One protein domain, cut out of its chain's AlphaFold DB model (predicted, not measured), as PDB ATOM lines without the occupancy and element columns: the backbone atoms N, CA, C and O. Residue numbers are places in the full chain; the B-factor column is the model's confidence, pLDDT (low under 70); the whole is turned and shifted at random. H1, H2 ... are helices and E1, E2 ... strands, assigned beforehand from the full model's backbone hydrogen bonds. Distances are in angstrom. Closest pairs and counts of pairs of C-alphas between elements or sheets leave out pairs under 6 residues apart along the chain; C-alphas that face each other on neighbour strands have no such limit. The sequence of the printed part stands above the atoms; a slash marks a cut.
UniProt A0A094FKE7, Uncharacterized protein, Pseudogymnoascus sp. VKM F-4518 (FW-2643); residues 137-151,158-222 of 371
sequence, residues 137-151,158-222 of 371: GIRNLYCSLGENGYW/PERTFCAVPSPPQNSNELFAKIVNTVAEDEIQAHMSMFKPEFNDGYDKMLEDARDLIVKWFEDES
ATOM      1  N   GLY A 137     -27.888  83.220 150.522       87.06
ATOM      2  CA  GLY A 137     -27.726  81.786 150.348       87.06
ATOM      3  C   GLY A 137     -28.811  80.981 151.056       87.06
ATOM      4  O   GLY A 137     -28.910  81.019 152.282       87.06
ATOM      5  N   ILE A 138     -29.625  80.234 150.301       90.69
ATOM      6  CA  ILE A 138     -30.669  79.369 150.867       90.69
ATOM      7  C   ILE A 138     -30.625  77.984 150.214       90.69
ATOM      8  O   ILE A 138     -30.642  77.847 148.991       90.69
ATOM      9  N   ARG A 139     -30.593  76.937 151.047       92.31
ATOM     10  CA  ARG A 139     -30.719  75.532 150.639       92.31
ATOM     11  C   ARG A 139     -31.509  74.751 151.686       92.31
ATOM     12  O   ARG A 139     -31.333  74.966 152.881       92.31
ATOM     13  N   ASN A 140     -32.333  73.816 151.236       92.69
ATOM     14  CA  ASN A 140     -32.959  72.792 152.062       92.69
ATOM     15  C   ASN A 140     -32.283  71.445 151.762       92.69
ATOM     16  O   ASN A 140     -32.407  70.926 150.653       92.69
ATOM     17  N   LEU A 141     -31.541  70.899 152.728       92.31
ATOM     18  CA  LEU A 141     -31.007  69.538 152.645       92.31
ATOM     19  C   LEU A 141     -32.069  68.581 153.191       92.31
ATOM     20  O   LEU A 141     -32.520  68.758 154.323       92.31
ATOM     21  N   TYR A 142     -32.466  67.573 152.413       90.94
ATOM     22  CA  TYR A 142     -33.489  66.605 152.821       90.94
ATOM     23  C   TYR A 142     -33.027  65.165 152.593       90.94
ATOM     24  O   TYR A 142     -32.340  64.867 151.615       90.94
ATOM     25  N   CYS A 143     -33.442  64.259 153.478       90.25
ATOM     26  CA  CYS A 143     -33.180  62.831 153.327       90.25
ATOM     27  C   CYS A 143     -34.228  62.147 152.434       90.25
ATOM     28  O   CYS A 143     -35.435  62.375 152.563       90.25
ATOM     29  N   SER A 144     -33.741  61.276 151.555       88.69
ATOM     30  CA  SER A 144     -34.497  60.360 150.700       88.69
ATOM     31  C   SER A 144     -34.017  58.937 150.979       88.69
ATOM     32  O   SER A 144     -32.809  58.717 151.063       88.69
ATOM     33  N   LEU A 145     -34.932  57.968 151.075       84.44
ATOM     34  CA  LEU A 145     -34.586  56.546 151.271       84.44
ATOM     35  C   LEU A 145     -34.009  55.880 150.001       84.44
ATOM     36  O   LEU A 145     -33.869  54.660 149.934       84.44
ATOM     37  N   GLY A 146     -33.702  56.672 148.969       74.81
ATOM     38  CA  GLY A 146     -33.208  56.203 147.680       74.81
ATOM     39  C   GLY A 146     -34.322  55.756 146.728       74.81
ATOM     40  O   GLY A 146     -35.509  56.016 146.937       74.81
ATOM     41  N   GLU A 147     -33.913  55.096 145.644       64.44
ATOM     42  CA  GLU A 147     -34.809  54.527 144.631       64.44
ATOM     43  C   GLU A 147     -35.459  53.242 145.162       64.44
ATOM     44  O   GLU A 147     -35.040  52.124 144.855       64.44
ATOM     45  N   ASN A 148     -36.484  53.389 146.001       54.94
ATOM     46  CA  ASN A 148     -37.162  52.242 146.597       54.94
ATOM     47  C   ASN A 148     -38.148  51.599 145.605       54.94
ATOM     48  O   ASN A 148     -39.358  51.829 145.650       54.94
ATOM     49  N   GLY A 149     -37.615  50.791 144.690       47.25
ATOM     50  CA  GLY A 149     -38.369  50.130 143.629       47.25
ATOM     51  C   GLY A 149     -39.257  48.972 144.094       47.25
ATOM     52  O   GLY A 149     -39.005  47.842 143.688       47.25
ATOM     53  N   TYR A 150     -40.321  49.225 144.868       45.66
ATOM     54  CA  TYR A 150     -41.443  48.280 144.997       45.66
ATOM     55  C   TYR A 150     -42.811  48.943 145.207       45.66
ATOM     56  O   TYR A 150     -42.956  49.988 145.834       45.66
ATOM     57  N   TRP A 151     -43.835  48.287 144.656       43.72
ATOM     58  CA  TRP A 151     -45.227  48.733 144.641       43.72
ATOM     59  C   TRP A 151     -45.906  48.647 146.014       43.72
ATOM     60  O   TRP A 151     -46.068  47.555 146.561       43.72
ATOM     61  N   PRO A 158     -41.672  57.626 143.131       58.25
ATOM     62  CA  PRO A 158     -40.305  57.546 142.605       58.25
ATOM     63  C   PRO A 158     -39.243  57.543 143.707       58.25
ATOM     64  O   PRO A 158     -38.227  56.867 143.589       58.25
ATOM     65  N   GLU A 159     -39.494  58.288 144.787       71.19
ATOM     66  CA  GLU A 159     -38.612  58.399 145.943       71.19
ATOM     67  C   GLU A 159     -39.417  58.534 147.235       71.19
ATOM     68  O   GLU A 159     -40.357  59.329 147.315       71.19
ATOM     69  N   ARG A 160     -39.017  57.793 148.270       78.06
ATOM     70  CA  ARG A 160     -39.602  57.900 149.612       78.06
ATOM     71  C   ARG A 160     -38.898  59.008 150.394       78.06
ATOM     72  O   ARG A 160     -37.710  58.900 150.700       78.06
ATOM     73  N   THR A 161     -39.630  60.082 150.686       83.38
ATOM     74  CA  THR A 161     -39.125  61.314 151.314       83.38
ATOM     75  C   THR A 161     -40.129  61.842 152.341       83.38
ATOM     76  O   THR A 161     -41.337  61.709 152.161       83.38
ATOM     77  N   PHE A 162     -39.640  62.445 153.430       83.38
ATOM     78  CA  PHE A 162     -40.506  63.070 154.445       83.38
ATOM     79  C   PHE A 162     -40.980  64.470 154.034       83.38
ATOM     80  O   PHE A 162     -42.075  64.903 154.384       83.38
ATOM     81  N   CYS A 163     -40.130  65.202 153.310       80.38
ATOM     82  CA  CYS A 163     -40.414  66.561 152.876       80.38
ATOM     83  C   CYS A 163     -41.186  66.555 151.551       80.38
ATOM     84  O   CYS A 163     -40.825  65.831 150.628       80.38
ATOM     85  N   ALA A 164     -42.208  67.404 151.429       80.69
ATOM     86  CA  ALA A 164     -42.889  67.639 150.159       80.69
ATOM     87  C   ALA A 164     -41.990  68.481 149.233       80.69
ATOM     88  O   ALA A 164     -41.997  69.712 149.297       80.69
ATOM     89  N   VAL A 165     -41.194  67.809 148.400       83.50
ATOM     90  CA  VAL A 165     -40.271  68.454 147.454       83.50
ATOM     91  C   VAL A 165     -41.058  69.113 146.303       83.50
ATOM     92  O   VAL A 165     -41.962  68.476 145.755       83.50
ATOM     93  N   PRO A 166     -40.737  70.361 145.903       83.62
ATOM     94  CA  PRO A 166     -41.328  71.009 144.730       83.62
ATOM     95  C   PRO A 166     -41.125  70.199 143.447       83.62
ATOM     96  O   PRO A 166     -40.065  69.607 143.243       83.62
ATOM     97  N   SER A 167     -42.104  70.213 142.543       79.75
ATOM     98  CA  SER A 167     -41.982  69.534 141.248       79.75
ATOM     99  C   SER A 167     -40.886  70.184 140.382       79.75
ATOM    100  O   SER A 167     -40.788  71.410 140.385       79.75
ATOM    101  N   PRO A 168     -40.136  69.428 139.551       77.06
ATOM    102  CA  PRO A 168     -39.052  69.963 138.714       77.06
ATOM    103  C   PRO A 168     -39.333  71.218 137.856       77.06
ATOM    104  O   PRO A 168     -38.410  72.010 137.707       77.06
ATOM    105  N   PRO A 169     -40.539  71.471 137.292       79.94
ATOM    106  CA  PRO A 169     -40.807  72.721 136.566       79.94
ATOM    107  C   PRO A 169     -40.937  73.971 137.460       79.94
ATOM    108  O   PRO A 169     -41.189  75.054 136.940       79.94
ATOM    109  N   GLN A 170     -40.823  73.844 138.785       79.12
ATOM    110  CA  GLN A 170     -40.823  74.972 139.718       79.12
ATOM    111  C   GLN A 170     -39.378  75.348 140.061       79.12
ATOM    112  O   GLN A 170     -38.643  74.510 140.580       79.12
ATOM    113  N   ASN A 171     -38.992  76.615 139.873       81.19
ATOM    114  CA  ASN A 171     -37.651  77.125 140.220       81.19
ATOM    115  C   ASN A 171     -37.264  76.830 141.682       81.19
ATOM    116  O   ASN A 171     -36.094  76.682 142.019       81.19
ATOM    117  N   SER A 172     -38.257  76.705 142.566       84.00
ATOM    118  CA  SER A 172     -38.072  76.335 143.967       84.00
ATOM    119  C   SER A 172     -37.477  74.946 144.181       84.00
ATOM    120  O   SER A 172     -36.900  74.720 145.242       84.00
ATOM    121  N   ASN A 173     -37.560  74.036 143.205       85.88
ATOM    122  CA  ASN A 173     -36.894  72.734 143.254       85.88
ATOM    123  C   ASN A 173     -35.369  72.887 143.397       85.88
ATOM    124  O   ASN A 173     -34.758  72.144 144.162       85.88
ATOM    125  N   GLU A 174     -34.770  73.909 142.771       87.44
ATOM    126  CA  GLU A 174     -33.325  74.166 142.835       87.44
ATOM    127  C   GLU A 174     -32.815  74.455 144.249       87.44
ATOM    128  O   GLU A 174     -31.625  74.285 144.506       87.44
ATOM    129  N   LEU A 175     -33.681  74.860 145.182       90.25
ATOM    130  CA  LEU A 175     -33.317  75.093 146.581       90.25
ATOM    131  C   LEU A 175     -33.161  73.791 147.374       90.25
ATOM    132  O   LEU A 175     -32.531  73.792 148.432       90.25
ATOM    133  N   PHE A 176     -33.726  72.683 146.900       91.31
ATOM    134  CA  PHE A 176     -33.715  71.405 147.605       91.31
ATOM    135  C   PHE A 176     -32.517  70.573 147.139       91.31
ATOM    136  O   PHE A 176     -32.233  70.465 145.948       91.31
ATOM    137  N   ALA A 177     -31.756  70.004 148.069       91.38
ATOM    138  CA  ALA A 177     -30.688  69.052 147.774       91.38
ATOM    139  C   ALA A 177     -30.964  67.722 148.476       91.38
ATOM    140  O   ALA A 177     -31.206  67.663 149.684       91.38
ATOM    141  N   LYS A 178     -30.932  66.660 147.671       91.25
ATOM    142  CA  LYS A 178     -31.209  65.286 148.070       91.25
ATOM    143  C   LYS A 178     -29.973  64.654 148.702       91.25
ATOM    144  O   LYS A 178     -28.967  64.439 148.024       91.25
ATOM    145  N   ILE A 179     -30.103  64.259 149.960       91.56
ATOM    146  CA  ILE A 179     -29.188  63.344 150.639       91.56
ATOM    147  C   ILE A 179     -29.844  61.964 150.637       91.56
ATOM    148  O   ILE A 179     -30.998  61.820 151.037       91.56
ATOM    149  N   VAL A 180     -29.137  60.943 150.161       90.25
ATOM    150  CA  VAL A 180     -29.622  59.558 150.248       90.25
ATOM    151  C   VAL A 180     -29.227  59.002 151.612       90.25
ATOM    152  O   VAL A 180     -28.064  59.104 151.986       90.25
ATOM    153  N   ASN A 181     -30.197  58.440 152.331       89.38
ATOM    154  CA  ASN A 181     -29.989  57.698 153.573       89.38
ATOM    155  C   ASN A 181     -30.619  56.311 153.402       89.38
ATOM    156  O   ASN A 181     -31.844  56.208 153.318       89.38
ATOM    157  N   THR A 182     -29.802  55.263 153.315       87.56
ATOM    158  CA  THR A 182     -30.262  53.870 153.161       87.56
ATOM    159  C   THR A 182     -30.349  53.109 154.485       87.56
ATOM    160  O   THR A 182     -30.869  51.993 154.518       87.56
ATOM    161  N   VAL A 183     -29.866  53.705 155.581       87.81
ATOM    162  CA  VAL A 183     -29.835  53.098 156.924       87.81
ATOM    163  C   VAL A 183     -31.169  53.253 157.665       87.81
ATOM    164  O   VAL A 183     -31.516  52.413 158.496       87.81
ATOM    165  N   ALA A 184     -31.929  54.315 157.388       85.50
ATOM    166  CA  ALA A 184     -33.207  54.578 158.047       85.50
ATOM    167  C   ALA A 184     -34.351  53.666 157.550       85.50
ATOM    168  O   ALA A 184     -34.542  53.474 156.352       85.50
ATOM    169  N   GLU A 185     -35.166  53.147 158.479       83.44
ATOM    170  CA  GLU A 185     -36.289  52.240 158.168       83.44
ATOM    171  C   GLU A 185     -37.483  52.952 157.496       83.44
ATOM    172  O   GLU A 185     -38.161  52.394 156.623       83.44
ATOM    173  N   ASP A 186     -37.752  54.195 157.903       83.19
ATOM    174  CA  ASP A 186     -38.838  55.027 157.390       83.19
ATOM    175  C   ASP A 186     -38.417  56.497 157.216       83.19
ATOM    176  O   ASP A 186     -37.354  56.939 157.664       83.19
ATOM    177  N   GLU A 187     -39.258  57.265 156.524       85.00
ATOM    178  CA  GLU A 187     -39.008  58.670 156.209       85.00
ATOM    179  C   GLU A 187     -38.958  59.550 157.471       85.00
ATOM    180  O   GLU A 187     -38.256  60.563 157.496       85.00
ATOM    181  N   ILE A 188     -39.688  59.169 158.525       86.19
ATOM    182  CA  ILE A 188     -39.787  59.924 159.778       86.19
ATOM    183  C   ILE A 188     -38.472  59.803 160.550       86.19
ATOM    184  O   ILE A 188     -37.921  60.822 160.969       86.19
ATOM    185  N   GLN A 189     -37.937  58.587 160.689       85.94
ATOM    186  CA  GLN A 189     -36.609  58.349 161.245       85.94
ATOM    187  C   GLN A 189     -35.553  59.043 160.393       85.94
ATOM    188  O   GLN A 189     -34.797  59.833 160.947       85.94
ATOM    189  N   ALA A 190     -35.565  58.863 159.066       88.25
ATOM    190  CA  ALA A 190     -34.602  59.507 158.170       88.25
ATOM    191  C   ALA A 190     -34.534  61.031 158.369       88.25
ATOM    192  O   ALA A 190     -33.447  61.603 158.368       88.25
ATOM    193  N   HIS A 191     -35.679  61.690 158.585       89.00
ATOM    194  CA  HIS A 191     -35.738  63.119 158.890       89.00
ATOM    195  C   HIS A 191     -35.296  63.449 160.328       89.00
ATOM    196  O   HIS A 191     -34.489  64.353 160.535       89.00
ATOM    197  N   MET A 192     -35.782  62.717 161.336       88.88
ATOM    198  CA  MET A 192     -35.464  62.971 162.750       88.88
ATOM    199  C   MET A 192     -34.010  62.637 163.126       88.88
ATOM    200  O   MET A 192     -33.482  63.199 164.090       88.88
ATOM    201  N   SER A 193     -33.362  61.726 162.398       90.31
ATOM    202  CA  SER A 193     -31.985  61.284 162.630       90.31
ATOM    203  C   SER A 193     -30.978  61.827 161.616       90.31
ATOM    204  O   SER A 193     -29.806  61.482 161.730       90.31
ATOM    205  N   MET A 194     -31.374  62.698 160.675       90.25
ATOM    206  CA  MET A 194     -30.494  63.166 159.588       90.25
ATOM    207  C   MET A 194     -29.154  63.754 160.068       90.25
ATOM    208  O   MET A 194     -28.133  63.575 159.411       90.25
ATOM    209  N   PHE A 195     -29.134  64.400 161.238       92.38
ATOM    210  CA  PHE A 195     -27.931  64.991 161.843       92.38
ATOM    211  C   PHE A 195     -27.148  64.035 162.764       92.38
ATOM    212  O   PHE A 195     -26.270  64.481 163.501       92.38
ATOM    213  N   LYS A 196     -27.464  62.734 162.769       91.69
ATOM    214  CA  LYS A 196     -26.740  61.710 163.532       91.69
ATOM    215  C   LYS A 196     -25.958  60.807 162.569       91.69
ATOM    216  O   LYS A 196     -26.604  60.067 161.829       91.69
ATOM    217  N   PRO A 197     -24.611  60.785 162.618       91.62
ATOM    218  CA  PRO A 197     -23.799  59.930 161.742       91.62
ATOM    219  C   PRO A 197     -24.167  58.443 161.843       91.62
ATOM    220  O   PRO A 197     -24.237  57.739 160.846       91.62
ATOM    221  N   GLU A 198     -24.488  57.983 163.056       90.25
ATOM    222  CA  GLU A 198     -24.888  56.600 163.369       90.25
ATOM    223  C   GLU A 198     -26.130  56.109 162.597       90.25
ATOM    224  O   GLU A 198     -26.328  54.905 162.463       90.25
ATOM    225  N   PHE A 199     -26.972  57.029 162.111       87.69
ATOM    226  CA  PHE A 199     -28.275  56.742 161.498       87.69
ATOM    227  C   PHE A 199     -28.441  57.420 160.124       87.69
ATOM    228  O   PHE A 199     -29.571  57.633 159.671       87.69
ATOM    229  N   ASN A 200     -27.336  57.821 159.491       91.50
ATOM    230  CA  ASN A 200     -27.323  58.451 158.173       91.50
ATOM    231  C   ASN A 200     -25.986  58.170 157.464       91.50
ATOM    232  O   ASN A 200     -24.994  58.856 157.697       91.50
ATOM    233  N   ASP A 201     -25.974  57.195 156.556       92.19
ATOM    234  CA  ASP A 201     -24.844  56.885 155.664       92.19
ATOM    235  C   ASP A 201     -24.488  58.047 154.719       92.19
ATOM    236  O   ASP A 201     -23.342  58.173 154.292       92.19
ATOM    237  N   GLY A 202     -25.439  58.944 154.448       91.00
ATOM    238  CA  GLY A 202     -25.213  60.193 153.725       91.00
ATOM    239  C   GLY A 202     -24.689  61.355 154.583       91.00
ATOM    240  O   GLY A 202     -24.596  62.467 154.061       91.00
ATOM    241  N   TYR A 203     -24.382  61.155 155.874       94.00
ATOM    242  CA  TYR A 203     -24.031  62.246 156.798       94.00
ATOM    243  C   TYR A 203     -22.773  63.015 156.381       94.00
ATOM    244  O   TYR A 203     -22.817  64.242 156.307       94.00
ATOM    245  N   ASP A 204     -21.672  62.320 156.081       94.00
ATOM    246  CA  ASP A 204     -20.402  62.981 155.748       94.00
ATOM    247  C   ASP A 204     -20.532  63.802 154.460       94.00
ATOM    248  O   ASP A 204     -20.135  64.965 154.421       94.00
ATOM    249  N   LYS A 205     -21.223  63.256 153.449       93.19
ATOM    250  CA  LYS A 205     -21.556  63.998 152.228       93.19
ATOM    251  C   LYS A 205     -22.437  65.216 152.524       93.19
ATOM    252  O   LYS A 205     -22.180  66.292 152.004       93.19
ATOM    253  N   MET A 206     -23.472  65.071 153.355       93.88
ATOM    254  CA  MET A 206     -24.333  66.195 153.745       93.88
ATOM    255  C   MET A 206     -23.537  67.303 154.451       93.88
ATOM    256  O   MET A 206     -23.841  68.482 154.273       93.88
ATOM    257  N   LEU A 207     -22.524  66.934 155.238       94.50
ATOM    258  CA  LEU A 207     -21.627  67.864 155.916       94.50
ATOM    259  C   LEU A 207     -20.678  68.571 154.932       94.50
ATOM    260  O   LEU A 207     -20.478  69.779 155.060       94.50
ATOM    261  N   GLU A 208     -20.137  67.853 153.944       95.19
ATOM    262  CA  GLU A 208     -19.347  68.420 152.841       95.19
ATOM    263  C   GLU A 208     -20.187  69.380 151.981       95.19
ATOM    264  O   GLU A 208     -19.821  70.548 151.840       95.19
ATOM    265  N   ASP A 209     -21.363  68.944 151.512       93.50
ATOM    266  CA  ASP A 209     -22.313  69.764 150.746       93.50
ATOM    267  C   ASP A 209     -22.693  71.042 151.530       93.50
ATOM    268  O   ASP A 209     -22.704  72.145 150.977       93.50
ATOM    269  N   ALA A 210     -22.970  70.928 152.837       94.44
ATOM    270  CA  ALA A 210     -23.294  72.071 153.695       94.44
ATOM    271  C   ALA A 210     -22.111  73.035 153.878       94.44
ATOM    272  O   ALA A 210     -22.298  74.253 153.829       94.44
ATOM    273  N   ARG A 211     -20.896  72.511 154.077       95.00
ATOM    274  CA  ARG A 211     -19.668  73.308 154.193       95.00
ATOM    275  C   ARG A 211     -19.417  74.102 152.914       95.00
ATOM    276  O   ARG A 211     -19.184  75.307 152.996       95.00
ATOM    277  N   ASP A 212     -19.471  73.450 151.760       95.50
ATOM    278  CA  ASP A 212     -19.140  74.076 150.480       95.50
ATOM    279  C   ASP A 212     -20.196  75.125 150.080       95.50
ATOM    280  O   ASP A 212     -19.850  76.185 149.554       95.50
ATOM    281  N   LEU A 213     -21.473  74.904 150.431       93.81
ATOM    282  CA  LEU A 213     -22.520  75.930 150.348       93.81
ATOM    283  C   LEU A 213     -22.213  77.145 151.235       93.81
ATOM    284  O   LEU A 213     -22.297  78.273 150.754       93.81
ATOM    285  N   ILE A 214     -21.824  76.936 152.497       93.50
ATOM    286  CA  ILE A 214     -21.484  78.029 153.424       93.50
ATOM    287  C   ILE A 214     -20.277  78.830 152.921       93.50
ATOM    288  O   ILE A 214     -20.320  80.055 152.969       93.50
ATOM    289  N   VAL A 215     -19.229  78.170 152.411       95.06
ATOM    290  CA  VAL A 215     -18.065  78.854 151.818       95.06
ATOM    291  C   VAL A 215     -18.501  79.701 150.624       95.06
ATOM    292  O   VAL A 215     -18.234  80.899 150.605       95.06
ATOM    293  N   LYS A 216     -19.265  79.122 149.688       93.12
ATOM    294  CA  LYS A 216     -19.790  79.844 148.521       93.12
ATOM    295  C   LYS A 216     -20.636  81.063 148.909       93.12
ATOM    296  O   LYS A 216     -20.554  82.087 148.244       93.12
ATOM    297  N   TRP A 217     -21.466  80.955 149.946       92.25
ATOM    298  CA  TRP A 217     -22.300  82.064 150.426       92.25
ATOM    299  C   TRP A 217     -21.521  83.112 151.223       92.25
ATOM    300  O   TRP A 217     -21.961  84.250 151.307       92.25
ATOM    301  N   PHE A 218     -20.386  82.741 151.816       91.00
ATOM    302  CA  PHE A 218     -19.501  83.671 152.517       91.00
ATOM    303  C   PHE A 218     -18.607  84.464 151.550       91.00
ATOM    304  O   PHE A 218     -18.255  85.603 151.838       91.00
ATOM    305  N   GLU A 219     -18.255  83.875 150.405       91.56
ATOM    306  CA  GLU A 219     -17.514  84.531 149.316       91.56
ATOM    307  C   GLU A 219     -18.400  85.425 148.421       91.56
ATOM    308  O   GLU A 219     -17.882  86.174 147.593       91.56
ATOM    309  N   ASP A 220     -19.729  85.364 148.574       88.38
ATOM    310  CA  ASP A 220     -20.687  86.165 147.806       88.38
ATOM    311  C   ASP A 220     -20.923  87.540 148.460       88.38
ATOM    312  O   ASP A 220     -21.781  87.703 149.326       88.38
ATOM    313  N   GLU A 221     -20.166  88.554 148.026       85.44
ATOM    314  CA  GLU A 221     -20.333  89.956 148.457       85.44
ATOM    315  C   GLU A 221     -21.476  90.702 147.723       85.44
ATOM    316  O   GLU A 221     -21.539  91.935 147.754       85.44
ATOM    317  N   SER A 222     -22.382  89.993 147.034       87.19
ATOM    318  CA  SER A 222     -23.519  90.612 146.334       87.19
ATOM    319  C   SER A 222     -24.473  91.342 147.288       87.19
ATOM    320  O   SER A 222     -24.766  90.881 148.390       87.19
TER     321      SER A 222
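This is residues 137 to 151 and 158 to 222 of the 371 residues of an uncharacterized protein of Pseudogymnoascus sp. VKM F-4518 (FW-2643) (UniProt A0A094FKE7). What shape does the model have? A short ribbon of two parallel strands, E1 and E2, makes the middle, and the long helix H3 runs back along one face of it, near it with residues 203 to 210 and then on past it. The short helix H2 sits beside E1, the small H1 stands at the beginning of E2, and the unnamed residues 158 to 170 loop round the side of the strands away from H3. What is it made of, and how large is it? The 80 printed residues have two named strands and three named helices, in the order E1 H1 E2 H2 H3; the class is mixed, helices and strands, with under half of the residues in named elements. It is only just compact, close to loose, with a radius of gyration of the C-alphas of 13.7 A and a flat outline of 47 by 33 by 17 A.

Where are the strands? E1 is residues 140 to 144, 12.6 A long, beginning at C-alpha 140 at (-32.959, 72.792, 152.062). E2 is residues 176 to 180, 12.8 A long. Where are the helices? H3, residues 203 to 218, is 22.3 A long and ends at C-alpha 218 at (-19.501, 83.671, 152.517). H1 is residues 171 to 175, 8.0 A long, and H2 is residues 187 to 192, 8.6 A long.

How do the strands pair? E1 and E2 are parallel neighbours at 33 degrees, with N 144 and O 179 2.8 A apart and N 177 and O 140 2.8 A apart, both within hydrogen-bond range. What comes near them? The closest C-alphas of E2 and H3 are those of Ile 179 and Met 206, 6.4 A apart. For E1 and H2 they are those of Cys 143 and Ala 190, 6.0 A apart, and for E1 and H1 those of Asn 140 and Leu 175, 6.0 A apart. How do the helices stand to each other? H1, H2 and H3 are apart from one another. How are their backbones formed? In H2 and H3 every O i to N i+4 pair is within hydrogen-bond range; in H1 it is 0 of 1, while 2 of 2 O i to N i+3 pairs are within range.

How far does it reach? The two C-alphas farthest apart, those of Trp 151 and Glu 221, are 48.3 A apart. Where is it cut, and how are the links? Residues 152 to 157 are not printed, in the link from E1 to H1, and C-alphas 151 and 158 are 10.3 A apart across the cut. Of the links that are printed whole, H1 to E2 is tight, and E2 to H2 and H2 to H3 are short. Where is confidence low? The pLDDT is under 70 at residues 147 to 151 and residue 158, and the mean of the printed part is 85.6.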